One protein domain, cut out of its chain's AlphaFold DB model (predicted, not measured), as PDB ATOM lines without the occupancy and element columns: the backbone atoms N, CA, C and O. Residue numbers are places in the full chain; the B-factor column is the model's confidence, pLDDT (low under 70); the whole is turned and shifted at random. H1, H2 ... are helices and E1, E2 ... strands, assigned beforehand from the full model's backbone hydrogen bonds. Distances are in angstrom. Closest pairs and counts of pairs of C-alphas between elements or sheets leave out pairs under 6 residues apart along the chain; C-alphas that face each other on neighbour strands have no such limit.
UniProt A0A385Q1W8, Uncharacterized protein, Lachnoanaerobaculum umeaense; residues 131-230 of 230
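AT A GLANCE: This is residues 131 to 230 of the 230 residues of an uncharacterized protein of Lachnoanaerobaculum umeaense (UniProt A0A385Q1W8). A small three-stranded sheet, E3, E4 and E5, has a second, two-stranded hairpin, E1 and E2, beside it near the start of E5, and a short helix, H1, off the other end of E5 and not over the sheet. From this body a thin tail, residues 217 to 230 with H3 in it, sticks out and makes much of the length. The printed part has 100 residues, with five named strands and then three named helices along the chain, a mixed class; both sheets are antiparallel, the larger in the order E3, E4, E5. The whole is loose, with a radius of gyration of the C-alphas of 17.0 A, and elongated, spanning 60 by 34 by 28 A.

IN THESE COORDINATES: The larger sheet holds E3, residues 160 to 165, 16.9 A long, E4, residues 171 to 176, 16.3 A, and E5, residues 182 to 185. The smaller sheet holds E1, residues 132 to 137, 16.9 A, and E2, residues 144 to 149, 16.0 A. E1 begins at C-alpha 132 at (4.392, 22.373, -33.701). H1 is residues 187 to 196, 14.5 A, from C-alpha 187 at (22.469, 39.053, -40.715). H2 is residues 209 to 213. H3, residues 218 to 224, 10.1 A, ends at C-alpha 224 at (24.680, 39.959, -64.438).

HOW THE PARTS SIT: E3, E4 and E5 form a meander, each strand the antiparallel neighbour of the one before, with E4 as the inner strand. In the hairpin of E3 and E4, N 162 and O 174 are 2.9 A apart, within hydrogen-bond range. In the hairpin of E4 and E5, N 175 and O 183 are within that range at 2.8 A. In the hairpin of E1 and E2, directions 152 degrees apart, N 134 and O 147 are within range at 3.0 A. The closest C-alphas of E2 and E5 are those of Ser 146 and Ile 182, 5.5 A apart. E1 is apart from E3, E4 and E5. H1, H2 and H3 are not on the larger sheet, and no helix touches another. In H1, H2 and H3 every O i to N i+4 pair is within hydrogen-bond range.

THE WHOLE: The C-alphas farthest apart are those of Thr 153 and Glu 230, 60.2 A. Without residues 217 to 230, which stand free, the body spans 39 by 31 by 24 A. The printed part has no cut and ends at the chain's last residue. The link from H1 to H2, residues 197 to 208, is long. The mean pLDDT of the printed part is 80.3, and residues 207 to 230, with H2 and H3, are under 70.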
ATOM      1  N   THR A 131       0.220  21.354 -31.415       98.38
ATOM      2  CA  THR A 131       1.613  20.906 -31.487       98.38
ATOM      3  C   THR A 131       2.295  21.549 -32.695       98.38
ATOM      4  O   THR A 131       1.640  21.828 -33.703       98.38
ATOM      5  N   GLY A 132       3.612  21.738 -32.638       97.06
ATOM      6  CA  GLY A 132       4.392  22.373 -33.701       97.06
ATOM      7  C   GLY A 132       4.258  23.899 -33.725       97.06
ATOM      8  O   GLY A 132       3.876  24.527 -32.736       97.06
ATOM      9  N   LYS A 133       4.615  24.507 -34.864       94.56
ATOM     10  CA  LYS A 133       4.549  25.962 -35.060       94.56
ATOM     11  C   LYS A 133       3.102  26.417 -35.266       94.56
ATOM     12  O   LYS A 133       2.378  25.824 -36.063       94.56
ATOM     13  N   PHE A 134       2.707  27.499 -34.600       95.19
ATOM     14  CA  PHE A 134       1.401  28.137 -34.779       95.19
ATOM     15  C   PHE A 134       1.491  29.653 -34.602       95.19
ATOM     16  O   PHE A 134       2.479  30.165 -34.078       95.19
ATOM     17  N   GLU A 135       0.463  30.367 -35.054       93.31
ATOM     18  CA  GLU A 135       0.377  31.826 -34.992       93.31
ATOM     19  C   GLU A 135      -0.916  32.253 -34.304       93.31
ATOM     20  O   GLU A 135      -1.970  31.670 -34.559       93.31
ATOM     21  N   LEU A 136      -0.836  33.289 -33.471       91.88
ATOM     22  CA  LEU A 136      -1.987  33.930 -32.839       91.88
ATOM     23  C   LEU A 136      -1.993  35.419 -33.169       91.88
ATOM     24  O   LEU A 136      -0.930  36.036 -33.220       91.88
ATOM     25  N   GLY A 137      -3.183  35.992 -33.351       87.12
ATOM     26  CA  GLY A 137      -3.337  37.444 -33.442       87.12
ATOM     27  C   GLY A 137      -2.896  38.118 -32.140       87.12
ATOM     28  O   GLY A 137      -3.181  37.611 -31.053       87.12
ATOM     29  N   SER A 138      -2.182  39.237 -32.245       80.69
ATOM     30  CA  SER A 138      -1.684  40.006 -31.100       80.69
ATOM     31  C   SER A 138      -2.377  41.346 -30.896       80.69
ATOM     32  O   SER A 138      -2.290  41.895 -29.801       80.69
ATOM     33  N   ASP A 139      -3.055  41.880 -31.912       78.88
ATOM     34  CA  ASP A 139      -3.779  43.150 -31.834       78.88
ATOM     35  C   ASP A 139      -4.876  43.266 -32.912       78.88
ATOM     36  O   ASP A 139      -5.120  42.344 -33.688       78.88
ATOM     37  N   PHE A 140      -5.551  44.421 -32.937       70.81
ATOM     38  CA  PHE A 140      -6.606  44.760 -33.901       70.81
ATOM     39  C   PHE A 140      -6.097  45.019 -35.332       70.81
ATOM     40  O   PHE A 140      -6.911  45.272 -36.216       70.81
ATOM     41  N   LEU A 141      -4.779  45.010 -35.560       71.88
ATOM     42  CA  LEU A 141      -4.148  45.289 -36.854       71.88
ATOM     43  C   LEU A 141      -3.687  44.004 -37.563       71.88
ATOM     44  O   LEU A 141      -2.873  44.073 -38.480       71.88
ATOM     45  N   ASP A 142      -4.198  42.841 -37.142       70.19
ATOM     46  CA  ASP A 142      -3.827  41.513 -37.651       70.19
ATOM     47  C   ASP A 142      -2.332  41.183 -37.515       70.19
ATOM     48  O   ASP A 142      -1.813  40.288 -38.196       70.19
ATOM     49  N   ASN A 143      -1.623  41.843 -36.592       79.69
ATOM     50  CA  ASN A 143      -0.283  41.399 -36.245       79.69
ATOM     51  C   ASN A 143      -0.365  39.997 -35.646       79.69
ATOM     52  O   ASN A 143      -1.239  39.693 -34.831       79.69
ATOM     53  N   LYS A 144       0.551  39.124 -36.068       87.19
ATOM     54  CA  LYS A 144       0.609  37.738 -35.612       87.19
ATOM     55  C   LYS A 144       1.900  37.472 -34.870       87.19
ATOM     56  O   LYS A 144       2.987  37.802 -35.341       87.19
ATOM     57  N   LEU A 145       1.775  36.796 -33.737       91.50
ATOM     58  CA  LEU A 145       2.895  36.239 -32.999       91.50
ATOM     59  C   LEU A 145       2.996  34.751 -33.299       91.50
ATOM     60  O   LEU A 145       2.007  34.023 -33.223       91.50
ATOM     61  N   SER A 146       4.204  34.308 -33.637       93.50
ATOM     62  CA  SER A 146       4.511  32.893 -33.816       93.50
ATOM     63  C   SER A 146       4.930  32.253 -32.495       93.50
ATOM     64  O   SER A 146       5.666  32.853 -31.712       93.50
ATOM     65  N   TYR A 147       4.535  30.996 -32.313       95.75
ATOM     66  CA  TYR A 147       4.839  30.146 -31.164       95.75
ATOM     67  C   TYR A 147       5.236  28.750 -31.642       95.75
ATOM     68  O   TYR A 147       4.945  28.361 -32.778       95.75
ATOM     69  N   TYR A 148       5.889  27.979 -30.773       96.62
ATOM     70  CA  TYR A 148       6.207  26.579 -31.045       96.62
ATOM     71  C   TYR A 148       5.878  25.714 -29.836       96.62
ATOM     72  O   TYR A 148       6.460  25.878 -28.762       96.62
ATOM     73  N   ALA A 149       4.944  24.793 -30.031       98.06
ATOM     74  CA  ALA A 149       4.638  23.731 -29.093       98.06
ATOM     75  C   ALA A 149       5.427  22.479 -29.480       98.06
ATOM     76  O   ALA A 149       5.522  22.129 -30.658       98.06
ATOM     77  N   ASP A 150       5.989  21.792 -28.496       97.25
ATOM     78  CA  ASP A 150       6.708  20.549 -28.719       97.25
ATOM     79  C   ASP A 150       5.829  19.529 -29.477       97.25
ATOM     80  O   ASP A 150       4.703  19.265 -29.048       97.25
ATOM     81  N   PRO A 151       6.297  18.928 -30.586       96.44
ATOM     82  CA  PRO A 151       5.484  18.006 -31.377       96.44
ATOM     83  C   PRO A 151       5.010  16.755 -30.631       96.44
ATOM     84  O   PRO A 151       4.003  16.166 -31.014       96.44
ATOM     85  N   SER A 152       5.736  16.334 -29.593       96.06
ATOM     86  CA  SER A 152       5.433  15.110 -28.846       96.06
ATOM     87  C   SER A 152       4.570  15.364 -27.613       96.06
ATOM     88  O   SER A 152       3.732  14.534 -27.267       96.06
ATOM     89  N   THR A 153       4.758  16.511 -26.958       97.50
ATOM     90  CA  THR A 153       4.108  16.809 -25.672       97.50
ATOM     91  C   THR A 153       3.125  17.971 -25.722       97.50
ATOM     92  O   THR A 153       2.332  18.114 -24.797       97.50
ATOM     93  N   GLY A 154       3.174  18.818 -26.753       98.06
ATOM     94  CA  GLY A 154       2.423  20.074 -26.833       98.06
ATOM     95  C   GLY A 154       2.940  21.185 -25.916       98.06
ATOM     96  O   GLY A 154       2.378  22.278 -25.912       98.06
ATOM     97  N   GLU A 155       3.998  20.934 -25.139       98.25
ATOM     98  CA  GLU A 155       4.555  21.926 -24.222       98.25
ATOM     99  C   GLU A 155       5.173  23.089 -25.009       98.25
ATOM    100  O   GLU A 155       6.010  22.895 -25.893       98.25
ATOM    101  N   LEU A 156       4.754  24.311 -24.692       98.19
ATOM    102  CA  LEU A 156       5.260  25.521 -25.325       98.19
ATOM    103  C   LEU A 156       6.747  25.708 -25.012       98.19
ATOM    104  O   LEU A 156       7.156  25.721 -23.848       98.19
ATOM    105  N   TYR A 157       7.555  25.934 -26.045       97.12
ATOM    106  CA  TYR A 157       8.947  26.324 -25.855       97.12
ATOM    107  C   TYR A 157       9.013  27.741 -25.284       97.12
ATOM    108  O   TYR A 157       8.470  28.677 -25.861       97.12
ATOM    109  N   LYS A 158       9.707  27.894 -24.154       95.88
ATOM    110  CA  LYS A 158       9.972  29.173 -23.481       95.88
ATOM    111  C   LYS A 158      11.425  29.220 -23.039       95.88
ATOM    112  O   LYS A 158      11.990  28.179 -22.704       95.88
ATOM    113  N   ASN A 159      12.017  30.413 -23.008       94.81
ATOM    114  CA  ASN A 159      13.401  30.635 -22.562       94.81
ATOM    115  C   ASN A 159      14.415  29.679 -23.213       94.81
ATOM    116  O   ASN A 159      15.355  29.199 -22.577       94.81
ATOM    117  N   LYS A 160      14.205  29.377 -24.495       93.56
ATOM    118  CA  LYS A 160      14.979  28.389 -25.249       93.56
ATOM    119  C   LYS A 160      15.618  29.059 -26.458       93.56
ATOM    120  O   LYS A 160      15.061  29.995 -27.026       93.56
ATOM    121  N   LYS A 161      16.789  28.574 -26.861       94.00
ATOM    122  CA  LYS A 161      17.441  28.957 -28.117       94.00
ATOM    123  C   LYS A 161      17.597  27.726 -28.996       94.00
ATOM    124  O   LYS A 161      17.842  26.634 -28.487       94.00
ATOM    125  N   THR A 162      17.431  27.905 -30.295       91.81
ATOM    126  CA  THR A 162      17.670  26.884 -31.317       91.81
ATOM    127  C   THR A 162      18.209  27.558 -32.572       91.81
ATOM    128  O   THR A 162      18.301  28.782 -32.637       91.81
ATOM    129  N   THR A 163      18.551  26.760 -33.569       89.38
ATOM    130  CA  THR A 163      18.918  27.235 -34.899       89.38
ATOM    131  C   THR A 163      18.083  26.522 -35.949       89.38
ATOM    132  O   THR A 163      17.737  25.353 -35.774       89.38
ATOM    133  N   GLU A 164      17.804  27.195 -37.056       85.88
ATOM    134  CA  GLU A 164      17.215  26.596 -38.252       85.88
ATOM    135  C   GLU A 164      18.197  26.753 -39.412       85.88
ATOM    136  O   GLU A 164      18.709  27.846 -39.642       85.88
ATOM    137  N   THR A 165      18.483  25.663 -40.130       84.06
ATOM    138  CA  THR A 165      19.238  25.735 -41.387       84.06
ATOM    139  C   THR A 165      18.245  25.781 -42.534       84.06
ATOM    140  O   THR A 165      17.501  24.827 -42.761       84.06
ATOM    141  N   LYS A 166      18.225  26.902 -43.245       78.25
ATOM    142  CA  LYS A 166      17.371  27.109 -44.408       78.25
ATOM    143  C   LYS A 166      17.806  26.216 -45.572       78.25
ATOM    144  O   LYS A 166      18.931  25.723 -45.627       78.25
ATOM    145  N   SER A 167      16.936  26.087 -46.570       79.19
ATOM    146  CA  SER A 167      17.209  25.335 -47.807       79.19
ATOM    147  C   SER A 167      18.443  25.832 -48.575       79.19
ATOM    148  O   SER A 167      19.077  25.063 -49.291       79.19
ATOM    149  N   ASN A 168      18.800  27.107 -48.411       76.81
ATOM    150  CA  ASN A 168      19.982  27.735 -49.004       76.81
ATOM    151  C   ASN A 168      21.263  27.580 -48.149       76.81
ATOM    152  O   ASN A 168      22.280  28.189 -48.474       76.81
ATOM    153  N   GLY A 169      21.213  26.815 -47.052       81.31
ATOM    154  CA  GLY A 169      22.326  26.606 -46.119       81.31
ATOM    155  C   GLY A 169      22.546  27.729 -45.097       81.31
ATOM    156  O   GLY A 169      23.453  27.630 -44.276       81.31
ATOM    157  N   GLU A 170      21.746  28.800 -45.114       80.06
ATOM    158  CA  GLU A 170      21.816  29.854 -44.100       80.06
ATOM    159  C   GLU A 170      21.320  29.339 -42.746       80.06
ATOM    160  O   GLU A 170      20.250  28.742 -42.657       80.06
ATOM    161  N   VAL A 171      22.075  29.617 -41.686       82.50
ATOM    162  CA  VAL A 171      21.685  29.294 -40.312       82.50
ATOM    163  C   VAL A 171      21.068  30.528 -39.658       82.50
ATOM    164  O   VAL A 171      21.693  31.587 -39.612       82.50
ATOM    165  N   VAL A 172      19.847  30.386 -39.144       87.44
ATOM    166  CA  VAL A 172      19.117  31.425 -38.408       87.44
ATOM    167  C   VAL A 172      19.059  31.056 -36.942       87.44
ATOM    168  O   VAL A 172      18.624  29.957 -36.595       87.44
ATOM    169  N   ASP A 173      19.435  31.994 -36.082       91.38
ATOM    170  CA  ASP A 173      19.244  31.848 -34.647       91.38
ATOM    171  C   ASP A 173      17.789  32.139 -34.286       91.38
ATOM    172  O   ASP A 173      17.224  33.172 -34.656       91.38
ATOM    173  N   ILE A 174      17.198  31.242 -33.507       93.25
ATOM    174  CA  ILE A 174      15.830  31.351 -33.019       93.25
ATOM    175  C   ILE A 174      15.860  31.398 -31.495       93.25
ATOM    176  O   ILE A 174      16.486  30.567 -30.832       93.25
ATOM    177  N   ARG A 175      15.138  32.359 -30.924       94.25
ATOM    178  CA  ARG A 175      14.905  32.491 -29.488       94.25
ATOM    179  C   ARG A 175      13.412  32.395 -29.211       94.25
ATOM    180  O   ARG A 175      12.635  33.128 -29.805       94.25
ATOM    181  N   TYR A 176      13.039  31.551 -28.263       94.88
ATOM    182  CA  TYR A 176      11.719  31.551 -27.643       94.88
ATOM    183  C   TYR A 176      11.839  32.353 -26.354       94.88
ATOM    184  O   TYR A 176      12.626  31.969 -25.481       94.88
ATOM    185  N   ASP A 177      11.150  33.489 -26.258       93.88
ATOM    186  CA  ASP A 177      11.212  34.312 -25.047       93.88
ATOM    187  C   ASP A 177      10.449  33.679 -23.868       93.88
ATOM    188  O   ASP A 177      10.029  32.518 -23.916       93.88
ATOM    189  N   ASP A 178      10.353  34.399 -22.758       93.75
ATOM    190  CA  ASP A 178       9.700  33.943 -21.532       93.75
ATOM    191  C   ASP A 178       8.187  33.745 -21.693       93.75
ATOM    192  O   ASP A 178       7.593  32.932 -20.983       93.75
ATOM    193  N   THR A 179       7.577  34.417 -22.671       92.94
ATOM    194  CA  THR A 179       6.180  34.214 -23.072       92.94
ATOM    195  C   THR A 179       6.010  33.091 -24.100       92.94
ATOM    196  O   THR A 179       4.902  32.581 -24.274       92.94
ATOM    197  N   GLY A 180       7.110  32.662 -24.727       95.06
ATOM    198  CA  GLY A 180       7.166  31.630 -25.763       95.06
ATOM    199  C   GLY A 180       7.050  32.163 -27.191       95.06
ATOM    200  O   GLY A 180       6.981  31.369 -28.134       95.06
ATOM    201  N   VAL A 181       7.055  33.488 -27.369       95.06
ATOM    202  CA  VAL A 181       7.072  34.116 -28.692       95.06
ATOM    203  C   VAL A 181       8.399  33.809 -29.376       95.06
ATOM    204  O   VAL A 181       9.482  33.948 -28.794       95.06
ATOM    205  N   ILE A 182       8.305  33.397 -30.637       94.06
ATOM    206  CA  ILE A 182       9.463  33.147 -31.487       94.06
ATOM    207  C   ILE A 182      10.060  34.480 -31.933       94.06
ATOM    208  O   ILE A 182       9.369  35.331 -32.494       94.06
ATOM    209  N   ARG A 183      11.370  34.630 -31.745       92.38
ATOM    210  CA  ARG A 183      12.171  35.713 -32.313       92.38
ATOM    211  C   ARG A 183      13.324  35.161 -33.130       92.38
ATOM    212  O   ARG A 183      13.940  34.167 -32.750       92.38
ATOM    213  N   TYR A 184      13.642  35.848 -34.213       90.44
ATOM    214  CA  TYR A 184      14.681  35.467 -35.158       90.44
ATOM    215  C   TYR A 184      15.802  36.496 -35.143       90.44
ATOM    216  O   TYR A 184      15.536  37.700 -35.131       90.44
ATOM    217  N   ARG A 185      17.045  36.020 -35.200       88.94
ATOM    218  CA  ARG A 185      18.225  36.849 -35.437       88.94
ATOM    219  C   ARG A 185      18.879  36.434 -36.747       88.94
ATOM    220  O   ARG A 185      19.210  35.270 -36.957       88.94
ATOM    221  N   THR A 186      19.044  37.411 -37.630       83.31
ATOM    222  CA  THR A 186      19.570  37.251 -38.990       83.31
ATOM    223  C   THR A 186      20.723  38.225 -39.221       83.31
ATOM    224  O   THR A 186      20.938  39.152 -38.440       83.31
ATOM    225  N   ALA A 187      21.445  38.079 -40.334       81.00
ATOM    226  CA  ALA A 187      22.469  39.053 -40.715       81.00
ATOM    227  C   ALA A 187      21.908  40.487 -40.835       81.00
ATOM    228  O   ALA A 187      22.581  41.444 -40.458       81.00
ATOM    229  N   LYS A 188      20.658  40.631 -41.303       80.81
ATOM    230  CA  LYS A 188      19.971  41.924 -41.453       80.81
ATOM    231  C   LYS A 188      19.700  42.585 -40.102       80.81
ATOM    232  O   LYS A 188      19.968  43.770 -39.942       80.81
ATOM    233  N   THR A 189      19.194  41.831 -39.130       84.56
ATOM    234  CA  THR A 189      18.902  42.377 -37.795       84.56
ATOM    235  C   THR A 189      20.188  42.716 -37.041       84.56
ATOM    236  O   THR A 189      20.272  43.754 -36.397       84.56
ATOM    237  N   ILE A 190      21.245  41.916 -37.219       84.62
ATOM    238  CA  ILE A 190      22.586  42.225 -36.697       84.62
ATOM    239  C   ILE A 190      23.146  43.514 -37.313       84.62
ATOM    240  O   ILE A 190      23.750  44.316 -36.603       84.62
ATOM    241  N   ALA A 191      22.980  43.726 -38.622       84.81
ATOM    242  CA  ALA A 191      23.415  44.960 -39.278       84.81
ATOM    243  C   ALA A 191      22.666  46.179 -38.720       84.81
ATOM    244  O   ALA A 191      23.305  47.144 -38.311       84.81
ATOM    245  N   LYS A 192      21.337  46.081 -38.588       83.31
ATOM    246  CA  LYS A 192      20.501  47.136 -38.000       83.31
ATOM    247  C   LYS A 192      20.943  47.500 -36.578       83.31
ATOM    248  O   LYS A 192      21.152  48.670 -36.290       83.31
ATOM    249  N   ALA A 193      21.166  46.506 -35.720       86.94
ATOM    250  CA  ALA A 193      21.630  46.726 -34.350       86.94
ATOM    251  C   ALA A 193      22.992  47.442 -34.274       86.94
ATOM    252  O   ALA A 193      23.245  48.218 -33.355       86.94
ATOM    253  N   LYS A 194      23.889  47.212 -35.246       90.31
ATOM    254  CA  LYS A 194      25.168  47.939 -35.331       90.31
ATOM    255  C   LYS A 194      24.983  49.401 -35.723       90.31
ATOM    256  O   LYS A 194      25.750  50.238 -35.259       90.31
ATOM    257  N   GLU A 195      24.007  49.695 -36.577       90.06
ATOM    258  CA  GLU A 195      23.684  51.059 -37.007       90.06
ATOM    259  C   GLU A 195      23.021  51.864 -35.886       90.06
ATOM    260  O   GLU A 195      23.358  53.029 -35.684       90.06
ATOM    261  N   THR A 196      22.103  51.249 -35.138       91.31
ATOM    262  CA  THR A 196      21.347  51.927 -34.073       91.31
ATOM    263  C   THR A 196      22.062  51.915 -32.724       91.31
ATOM    264  O   THR A 196      21.799  52.769 -31.880       91.31
ATOM    265  N   GLY A 197      22.971  50.960 -32.504       89.25
ATOM    266  CA  GLY A 197      23.587  50.695 -31.203       89.25
ATOM    267  C   GLY A 197      22.661  49.965 -30.220       89.25
ATOM    268  O   GLY A 197      23.083  49.678 -29.097       89.25
ATOM    269  N   ASP A 198      21.429  49.648 -30.627       87.62
ATOM    270  CA  ASP A 198      20.453  48.928 -29.817       87.62
ATOM    271  C   ASP A 198      20.569  47.416 -30.059       87.62
ATOM    272  O   ASP A 198      20.449  46.926 -31.180       87.62
ATOM    273  N   LYS A 199      20.796  46.646 -28.992       84.62
ATOM    274  CA  LYS A 199      20.913  45.183 -29.083       84.62
ATOM    275  C   LYS A 199      19.569  44.490 -29.288       84.62
ATOM    276  O   LYS A 199      19.557  43.343 -29.742       84.62
ATOM    277  N   ASP A 200      18.457  45.140 -28.965       82.06
ATOM    278  CA  ASP A 200      17.132  44.563 -29.183       82.06
ATOM    279  C   ASP A 200      16.761  44.540 -30.671       82.06
ATOM    280  O   ASP A 200      16.045  43.635 -31.104       82.06
ATOM    281  N   ASP A 201      17.361  45.420 -31.483       83.50
ATOM    282  CA  ASP A 201      17.239  45.405 -32.944       83.50
ATOM    283  C   ASP A 201      17.848  44.151 -33.599       83.50
ATOM    284  O   ASP A 201      17.564  43.874 -34.767       83.50
ATOM    285  N   GLU A 202      18.635  43.349 -32.865       86.25
ATOM    286  CA  GLU A 202      19.127  42.055 -33.353       86.25
ATOM    287  C   GLU A 202      18.007  41.016 -33.520       86.25
ATOM    288  O   GLU A 202      18.226  39.998 -34.182       86.25
ATOM    289  N   TRP A 203      16.822  41.238 -32.944       87.38
ATOM    290  CA  TRP A 203      15.758  40.238 -32.870       87.38
ATOM    291  C   TRP A 203      14.428  40.763 -33.410       87.38
ATOM    292  O   TRP A 203      13.906  41.768 -32.944       87.38
ATOM    293  N   VAL A 204      13.814  40.013 -34.327       85.69
ATOM    294  CA  VAL A 204      12.479  40.317 -34.879       85.69
ATOM    295  C   VAL A 204      11.495  39.184 -34.611       85.69
ATOM    296  O   VAL A 204      11.887  38.023 -34.528       85.69
ATOM    297  N   THR A 205      10.211  39.506 -34.463       83.31
ATOM    298  CA  THR A 205       9.132  38.551 -34.135       83.31
ATOM    299  C   THR A 205       8.506  37.881 -35.361       83.31
ATOM    300  O   THR A 205       7.800  36.882 -35.231       83.31
ATOM    301  N   SER A 206       8.788  38.392 -36.559       77.00
ATOM    302  CA  SER A 206       8.322  37.839 -37.826       77.00
ATOM    303  C   SER A 206       9.411  37.935 -38.896       77.00
ATOM    304  O   SER A 206      10.297  38.786 -38.837       77.00
ATOM    305  N   LEU A 207       9.349  37.022 -39.864       69.19
ATOM    306  CA  LEU A 207      10.138  37.055 -41.090       69.19
ATOM    307  C   LEU A 207       9.187  36.739 -42.239       69.19
ATOM    308  O   LEU A 207       8.441  35.758 -42.173       69.19
ATOM    309  N   SER A 208       9.208  37.542 -43.300       62.25
ATOM    310  CA  SER A 208       8.537  37.148 -44.538       62.25
ATOM    311  C   SER A 208       9.230  35.922 -45.147       62.25
ATOM    312  O   SER A 208      10.427  35.696 -44.956       62.25
ATOM    313  N   LYS A 209       8.496  35.131 -45.940       56.81
ATOM    314  CA  LYS A 209       9.089  34.023 -46.714       56.81
ATOM    315  C   LYS A 209      10.249  34.508 -47.601       56.81
ATOM    316  O   LYS A 209      11.258  33.830 -47.725       56.81
ATOM    317  N   TYR A 210      10.136  35.721 -48.137       54.22
ATOM    318  CA  TYR A 210      11.184  36.373 -48.919       54.22
ATOM    319  C   TYR A 210      12.427  36.723 -48.077       54.22
ATOM    320  O   TYR A 210      13.555  36.503 -48.505       54.22
ATOM    321  N   GLU A 211      12.260  37.191 -46.839       62.81
ATOM    322  CA  GLU A 211      13.381  37.420 -45.908       62.81
ATOM    323  C   GLU A 211      14.047  36.117 -45.450       62.81
ATOM    324  O   GLU A 211      15.237  36.105 -45.133       62.81
ATOM    325  N   LEU A 212      13.314  35.002 -45.473       59.56
ATOM    326  CA  LEU A 212      13.902  33.679 -45.316       59.56
ATOM    327  C   LEU A 212      14.697  33.267 -46.574       59.56
ATOM    328  O   LEU A 212      15.829  32.816 -46.440       59.56
ATOM    329  N   ASP A 213      14.197  33.513 -47.782       58.50
ATOM    330  CA  ASP A 213      14.795  32.987 -49.022       58.50
ATOM    331  C   ASP A 213      15.801  33.931 -49.740       58.50
ATOM    332  O   ASP A 213      16.471  33.520 -50.697       58.50
ATOM    333  N   SER A 214      15.962  35.186 -49.296       52.44
ATOM    334  CA  SER A 214      16.698  36.262 -50.005       52.44
ATOM    335  C   SER A 214      18.239  36.181 -49.945       52.44
ATOM    336  O   SER A 214      18.938  37.070 -49.449       52.44
ATOM    337  N   LYS A 215      18.785  35.129 -50.567       51.66
ATOM    338  CA  LYS A 215      20.144  35.097 -51.151       51.66
ATOM    339  C   LYS A 215      20.166  34.811 -52.659       51.66
ATOM    340  O   LYS A 215      21.204  35.007 -53.277       51.66
ATOM    341  N   LYS A 216      19.050  34.388 -53.270       49.66
ATOM    342  CA  LYS A 216      19.011  34.066 -54.712       49.66
ATOM    343  C   LYS A 216      18.946  35.281 -55.646       49.66
ATOM    344  O   LYS A 216      19.352  35.138 -56.789       49.66
ATOM    345  N   GLU A 217      18.464  36.438 -55.192       48.88
ATOM    346  CA  GLU A 217      18.341  37.622 -56.064       48.88
ATOM    347  C   GLU A 217      19.607  38.489 -56.079       48.88
ATOM    348  O   GLU A 217      20.092  38.808 -57.155       48.88
ATOM    349  N   ARG A 218      20.253  38.728 -54.929       53.56
ATOM    350  CA  ARG A 218      21.529  39.474 -54.893       53.56
ATOM    351  C   ARG A 218      22.686  38.759 -55.601       53.56
ATOM    352  O   ARG A 218      23.530  39.412 -56.187       53.56
ATOM    353  N   ALA A 219      22.692  37.424 -55.602       49.97
ATOM    354  CA  ALA A 219      23.701  36.660 -56.337       49.97
ATOM    355  C   ALA A 219      23.483  36.672 -57.861       49.97
ATOM    356  O   ALA A 219      24.433  36.437 -58.589       49.97
ATOM    357  N   LYS A 220      22.259  36.941 -58.343       51.72
ATOM    358  CA  LYS A 220      21.985  37.097 -59.781       51.72
ATOM    359  C   LYS A 220      22.322  38.496 -60.285       51.72
ATOM    360  O   LYS A 220      22.843  38.619 -61.383       51.72
ATOM    361  N   GLU A 221      22.073  39.525 -59.478       52.91
ATOM    362  CA  GLU A 221      22.425  40.908 -59.827       52.91
ATOM    363  C   GLU A 221      23.949  41.115 -59.870       52.91
ATOM    364  O   GLU A 221      24.442  41.788 -60.771       52.91
ATOM    365  N   ASP A 222      24.706  40.467 -58.976       50.69
ATOM    366  CA  ASP A 222      26.176  40.515 -58.989       50.69
ATOM    367  C   ASP A 222      26.796  39.697 -60.148       50.69
ATOM    368  O   ASP A 222      27.896  40.009 -60.602       50.69
ATOM    369  N   GLU A 223      26.106  38.665 -60.652       50.94
ATOM    370  CA  GLU A 223      26.567  37.839 -61.784       50.94
ATOM    371  C   GLU A 223      26.217  38.491 -63.140       50.94
ATOM    372  O   GLU A 223      27.040  38.471 -64.052       50.94
ATOM    373  N   GLU A 224      25.065  39.169 -63.252       53.62
ATOM    374  CA  GLU A 224      24.680  39.959 -64.438       53.62
ATOM    375  C   GLU A 224      25.428  41.304 -64.543       53.62
ATOM    376  O   GLU A 224      25.645  41.806 -65.650       53.62
ATOM    377  N   ALA A 225      25.874  41.886 -63.424       53.69
ATOM    378  CA  ALA A 225      26.716  43.085 -63.426       53.69
ATOM    379  C   ALA A 225      28.157  42.809 -63.895       53.69
ATOM    380  O   ALA A 225      28.819  43.724 -64.374       53.69
ATOM    381  N   ASN A 226      28.631  41.561 -63.800       52.75
ATOM    382  CA  ASN A 226      30.013  41.191 -64.118       52.75
ATOM    383  C   ASN A 226      30.188  40.602 -65.534       52.75
ATOM    384  O   ASN A 226      31.309  40.336 -65.952       52.75
ATOM    385  N   THR A 227      29.096  40.402 -66.281       51.06
ATOM    386  CA  THR A 227      29.110  39.943 -67.686       51.06
ATOM    387  C   THR A 227      28.901  41.061 -68.713       51.06
ATOM    388  O   THR A 227      28.854  40.777 -69.904       51.06
ATOM    389  N   ASN A 228      28.756  42.317 -68.276       50.59
ATOM    390  CA  ASN A 228      28.540  43.473 -69.162       50.59
ATOM    391  C   ASN A 228      29.778  44.385 -69.314       50.59
ATOM    392  O   ASN A 228      29.657  45.448 -69.918       50.59
ATOM    393  N   ASP A 229      30.940  43.971 -68.790       50.78
ATOM    394  CA  ASP A 229      32.224  44.694 -68.878       50.78
ATOM    395  C   ASP A 229      33.322  43.916 -69.659       50.78
ATOM    396  O   ASP A 229      34.498  44.284 -69.607       50.78
ATOM    397  N   GLU A 230      32.955  42.876 -70.427       40.00
ATOM    398  CA  GLU A 230      33.805  42.253 -71.472       40.00
ATOM    399  C   GLU A 230      33.258  42.532 -72.880       40.00
ATOM    400  O   GLU A 230      34.082  42.789 -73.791       40.00
TER     401      GLU A 230